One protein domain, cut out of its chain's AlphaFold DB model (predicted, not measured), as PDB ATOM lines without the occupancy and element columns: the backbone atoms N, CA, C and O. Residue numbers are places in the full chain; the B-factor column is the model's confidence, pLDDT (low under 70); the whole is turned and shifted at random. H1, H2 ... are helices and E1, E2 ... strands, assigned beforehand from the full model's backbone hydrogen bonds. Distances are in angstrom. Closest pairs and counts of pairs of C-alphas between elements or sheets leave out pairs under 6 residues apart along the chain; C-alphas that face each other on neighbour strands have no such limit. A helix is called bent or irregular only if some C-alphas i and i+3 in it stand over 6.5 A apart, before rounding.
ATOM      1  N   ILE A   6     272.720 254.403 319.904       93.81
ATOM      2  CA  ILE A   6     272.735 254.593 321.356       93.81
ATOM      3  C   ILE A   6     271.362 255.028 321.856       93.81
ATOM      4  O   ILE A   6     270.557 255.586 321.117       93.81
ATOM      5  N   LEU A   7     271.104 254.801 323.141       94.88
ATOM      6  CA  LEU A   7     269.877 255.266 323.782       94.88
ATOM      7  C   LEU A   7     269.892 256.789 323.983       94.88
ATOM      8  O   LEU A   7     270.943 257.365 324.285       94.88
ATOM      9  N   GLU A   8     268.723 257.422 323.915       95.19
ATOM     10  CA  GLU A   8     268.531 258.854 324.155       95.19
ATOM     11  C   GLU A   8     269.075 259.261 325.530       95.19
ATOM     12  O   GLU A   8     269.849 260.212 325.640       95.19
ATOM     13  N   SER A   9     268.816 258.484 326.582       95.69
ATOM     14  CA  SER A   9     269.359 258.740 327.921       95.69
ATOM     15  C   SER A   9     270.888 258.680 327.982       95.69
ATOM     16  O   SER A   9     271.505 259.302 328.852       95.69
ATOM     17  N   THR A  10     271.525 257.928 327.082       94.88
ATOM     18  CA  THR A  10     272.987 257.857 326.973       94.88
ATOM     19  C   THR A  10     273.531 259.069 326.232       94.88
ATOM     20  O   THR A  10     274.543 259.625 326.664       94.88
ATOM     21  N   TYR A  11     272.832 259.517 325.186       93.81
ATOM     22  CA  TYR A  11     273.130 260.761 324.485       93.81
ATOM     23  C   TYR A  11     273.001 261.975 325.416       93.81
ATOM     24  O   TYR A  11     273.951 262.741 325.569       93.81
ATOM     25  N   LEU A  12     271.882 262.090 326.137       93.81
ATOM     26  CA  LEU A  12     271.565 263.221 327.017       93.81
ATOM     27  C   LEU A  12     272.525 263.385 328.206       93.81
ATOM     28  O   LEU A  12     272.607 264.472 328.778       93.81
ATOM     29  N   LYS A  13     273.269 262.339 328.585       96.44
ATOM     30  CA  LYS A  13     274.300 262.435 329.632       96.44
ATOM     31  C   LYS A  13     275.523 263.235 329.193       96.44
ATOM     32  O   LYS A  13     276.149 263.865 330.041       96.44
ATOM     33  N   ASP A  14     275.878 263.183 327.911       96.06
ATOM     34  CA  ASP A  14     277.022 263.913 327.352       96.06
ATOM     35  C   ASP A  14     276.840 264.155 325.838       96.06
ATOM     36  O   ASP A  14     277.487 263.494 325.017       96.06
ATOM     37  N   PRO A  15     275.949 265.087 325.440       93.69
ATOM     38  CA  PRO A  15     275.618 265.306 324.031       93.69
ATOM     39  C   PRO A  15     276.839 265.690 323.192       93.69
ATOM     40  O   PRO A  15     277.018 265.189 322.088       93.69
ATOM     41  N   ALA A  16     277.728 266.520 323.746       95.19
ATOM     42  CA  ALA A  16     278.910 267.014 323.046       95.19
ATOM     43  C   ALA A  16     279.899 265.892 322.701       95.19
ATOM     44  O   ALA A  16     280.491 265.890 321.619       95.19
ATOM     45  N   LYS A  17     280.082 264.918 323.603       94.69
ATOM     46  CA  LYS A  17     280.896 263.736 323.314       94.69
ATOM     47  C   LYS A  17     280.307 262.930 322.162       94.69
ATOM     48  O   LYS A  17     281.051 262.525 321.274       94.69
ATOM     49  N   TRP A  18     279.000 262.685 322.183       93.56
ATOM     50  CA  TRP A  18     278.346 261.833 321.191       93.56
ATOM     51  C   TRP A  18     278.171 262.509 319.837       93.56
ATOM     52  O   TRP A  18     278.312 261.835 318.827       93.56
ATOM     53  N   GLU A  19     277.976 263.826 319.790       92.38
ATOM     54  CA  GLU A  19     278.038 264.595 318.541       92.38
ATOM     55  C   GLU A  19     279.422 264.511 317.897       92.38
ATOM     56  O   GLU A  19     279.542 264.302 316.694       92.38
ATOM     57  N   LYS A  20     280.486 264.604 318.703       93.81
ATOM     58  CA  LYS A  20     281.848 264.411 318.203       93.81
ATOM     59  C   LYS A  20     282.083 262.977 317.726       93.81
ATOM     60  O   LYS A  20     282.748 262.766 316.719       93.81
ATOM     61  N   GLU A  21     281.555 261.990 318.442       91.38
ATOM     62  CA  GLU A  21     281.663 260.586 318.047       91.38
ATOM     63  C   GLU A  21     280.868 260.297 316.760       91.38
ATOM     64  O   GLU A  21     281.329 259.546 315.903       91.38
ATOM     65  N   ALA A  22     279.723 260.951 316.563       91.69
ATOM     66  CA  ALA A  22     278.914 260.848 315.352       91.69
ATOM     67  C   ALA A  22     279.673 261.276 314.083       91.69
ATOM     68  O   ALA A  22     279.442 260.722 313.005       91.69
ATOM     69  N   GLU A  23     280.663 262.174 314.197       91.12
ATOM     70  CA  GLU A  23     281.560 262.512 313.084       91.12
ATOM     71  C   GLU A  23     282.325 261.287 312.556       91.12
ATOM     72  O   GLU A  23     282.525 261.174 311.343       91.12
ATOM     73  N   ASN A  24     282.684 260.334 313.427       90.25
ATOM     74  CA  ASN A  24     283.337 259.081 313.030       90.25
ATOM     75  C   ASN A  24     282.384 258.166 312.243       90.25
ATOM     76  O   ASN A  24     282.821 257.394 311.386       90.25
ATOM     77  N   TYR A  25     281.080 258.279 312.499       87.69
ATOM     78  CA  TYR A  25     280.041 257.459 311.880       87.69
ATOM     79  C   TYR A  25     279.345 258.128 310.690       87.69
ATOM     80  O   TYR A  25     278.551 257.478 310.011       87.69
ATOM     81  N   ARG A  26     279.692 259.377 310.339       83.69
ATOM     82  CA  ARG A  26     279.127 260.079 309.168       83.69
ATOM     83  C   ARG A  26     279.217 259.282 307.870       83.69
ATOM     84  O   ARG A  26     278.290 259.318 307.068       83.69
ATOM     85  N   ALA A  27     280.314 258.553 307.655       83.88
ATOM     86  CA  ALA A  27     280.491 257.716 306.465       83.88
ATOM     87  C   ALA A  27     279.499 256.535 306.400       83.88
ATOM     88  O   ALA A  27     279.266 255.985 305.325       83.88
ATOM     89  N   PHE A  28     278.911 256.162 307.539       82.50
ATOM     90  CA  PHE A  28     277.954 255.067 307.691       82.50
ATOM     91  C   PHE A  28     276.500 255.534 307.834       82.50
ATOM     92  O   PHE A  28     275.610 254.689 307.873       82.50
ATOM     93  N   GLY A  29     276.255 256.849 307.852       84.50
ATOM     94  CA  GLY A  29     274.921 257.436 308.007       84.50
ATOM     95  C   GLY A  29     274.740 258.289 309.262       84.50
ATOM     96  O   GLY A  29     273.715 258.949 309.353       84.50
ATOM     97  N   GLY A  30     275.732 258.334 310.159       89.25
ATOM     98  CA  GLY A  30     275.666 259.030 311.449       89.25
ATOM     99  C   GLY A  30     275.553 258.065 312.631       89.25
ATOM    100  O   GLY A  30     275.778 256.865 312.477       89.25
ATOM    101  N   LEU A  31     275.244 258.594 313.812       92.50
ATOM    102  CA  LEU A  31     274.962 257.845 315.035       92.50
ATOM    103  C   LEU A  31     273.459 257.912 315.331       92.50
ATOM    104  O   LEU A  31     272.907 258.994 315.530       92.50
ATOM    105  N   GLY A  32     272.791 256.761 315.359       93.81
ATOM    106  CA  GLY A  32     271.358 256.688 315.623       93.81
ATOM    107  C   GLY A  32     271.055 256.854 317.108       93.81
ATOM    108  O   GLY A  32     271.698 256.240 317.960       93.81
ATOM    109  N   ILE A  33     270.067 257.681 317.423       94.69
ATOM    110  CA  ILE A  33     269.560 257.887 318.773       94.69
ATOM    111  C   ILE A  33     268.211 257.188 318.880       94.69
ATOM    112  O   ILE A  33     267.279 257.514 318.143       94.69
ATOM    113  N   CYS A  34     268.109 256.231 319.797       95.06
ATOM    114  CA  CYS A  34     266.910 255.427 320.006       95.06
ATOM    115  C   CYS A  34     266.222 255.765 321.328       95.06
ATOM    116  O   CYS A  34     266.875 256.072 322.325       95.06
ATOM    117  N   ASP A  35     264.902 255.652 321.344       94.75
ATOM    118  CA  ASP A  35     264.076 255.823 322.531       94.75
ATOM    119  C   ASP A  35     264.362 254.724 323.565       94.75
ATOM    120  O   ASP A  35     264.418 253.533 323.247       94.75
ATOM    121  N   ASP A  36     264.524 255.116 324.828       92.94
ATOM    122  CA  ASP A  36     264.861 254.199 325.922       92.94
ATOM    123  C   ASP A  36     263.764 253.173 326.250       92.94
ATOM    124  O   ASP A  36     264.049 252.148 326.872       92.94
ATOM    125  N   VAL A  37     262.508 253.447 325.888       92.56
ATOM    126  CA  VAL A  37     261.345 252.641 326.289       92.56
ATOM    127  C   VAL A  37     260.949 251.661 325.193       92.56
ATOM    128  O   VAL A  37     260.676 250.491 325.460       92.56
ATOM    129  N   THR A  38     260.893 252.146 323.961       92.81
ATOM    130  CA  THR A  38     260.432 251.413 322.782       92.81
ATOM    131  C   THR A  38     261.588 250.797 322.001       92.81
ATOM    132  O   THR A  38     261.385 249.803 321.305       92.81
ATOM    133  N   GLY A  39     262.801 251.344 322.137       88.62
ATOM    134  CA  GLY A  39     263.966 250.957 321.342       88.62
ATOM    135  C   GLY A  39     263.892 251.422 319.886       88.62
ATOM    136  O   GLY A  39     264.749 251.039 319.090       88.62
ATOM    137  N   GLU A  40     262.879 252.214 319.523       92.69
ATOM    138  CA  GLU A  40     262.729 252.759 318.178       92.69
ATOM    139  C   GLU A  40     263.694 253.921 317.954       92.69
ATOM    140  O   GLU A  40     263.982 254.700 318.863       92.69
ATOM    141  N   GLU A  41     264.196 254.051 316.730       90.88
ATOM    142  CA  GLU A  41     265.057 255.172 316.369       90.88
ATOM    143  C   GLU A  41     264.250 256.472 316.301       90.88
ATOM    144  O   GLU A  41     263.251 256.564 315.588       90.88
ATOM    145  N   LEU A  42     264.715 257.486 317.025       91.38
ATOM    146  CA  LEU A  42     264.123 258.816 317.059       91.38
ATOM    147  C   LEU A  42     264.717 259.704 315.965       91.38
ATOM    148  O   LEU A  42     263.992 260.307 315.172       91.38
ATOM    149  N   TYR A  43     266.044 259.813 315.943       89.81
ATOM    150  CA  TYR A  43     266.788 260.633 314.994       89.81
ATOM    151  C   TYR A  43     268.240 260.160 314.900       89.81
ATOM    152  O   TYR A  43     268.732 259.462 315.779       89.81
ATOM    153  N   THR A  44     268.936 260.562 313.841       92.00
ATOM    154  CA  THR A  44     270.358 260.260 313.633       92.00
ATOM    155  C   THR A  44     271.153 261.563 313.603       92.00
ATOM    156  O   THR A  44     270.714 262.534 312.979       92.00
ATOM    157  N   ILE A  45     272.293 261.584 314.298       88.50
ATOM    158  CA  ILE A  45     273.222 262.726 314.385       88.50
ATOM    159  C   ILE A  45     274.528 262.476 313.634       88.50
ATOM    160  O   ILE A  45     274.894 261.295 313.446       88.50
TER     161      ILE A  45
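AT A GLANCE: This is residues 6 to 45 of the 45 residues of an uncharacterized protein of Streptococcus equinus (UniProt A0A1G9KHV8). The domain is a small flat triangle of chain: the hairpin E1 E2 makes one side, and H1 and the longer H2 make the other two, with a corner between the helices. The free residues 12 to 17 stick out at that corner, and residues 6 to 7, before H1, pair parallel with residues 33 to 34 of E1. The printed part has 40 residues, with two named helices and two named strands in the order H1, H2, E1, E2 along the chain, a mixed class of helices and strands, and the two strands are antiparallel in one sheet. The whole is compact, with a radius of gyration of the C-alphas of 9.7 A, and spans 27 by 20 by 10 A.

HOW THE PARTS SIT: H1, residues 8 to 13, and E1, residues 32 to 34, have 3 pairs of C-alphas within 8 A, the closest being Glu 8 and Ile 33 at 5.6 A. H1 is close to H2, residues 15 to 28, but not clearly touching it; their closest C-alphas, of Tyr 11 and Trp 18, are 6.3 A apart. The two helices run opposite ways at a steep tilt of 49 degrees. E1 and E2, residues 41 to 44, form an antiparallel hairpin at 153 degrees, with N 33 and O 43 at 2.8 A, within hydrogen-bond range, as are N 42 and O 33 at 2.8 A. H2 and E2 are apart; H1 and E2 are only just apart, the closest C-alphas at 8.4 A. O i to N i+4 pairs within hydrogen-bond range number 1 of 2 in H1 and 6 of 10 in H2.

IN THESE COORDINATES: H1 begins at C-alpha 8 (268.531, 258.854, 324.155) and is 8.7 A long. H2 measures 19.4 A and is irregular: C-alphas 24 and 27 are 7.3 A apart. E1 measures 6.4 A. E2 measures 7.8 A and ends at C-alpha 44 (270.358, 260.260, 313.633).

THE WHOLE: The C-alphas farthest apart, of Ala 27 and Val 37, are 28.0 A apart. The printed part has no cut and no long link. No printed residue has a pLDDT under 70.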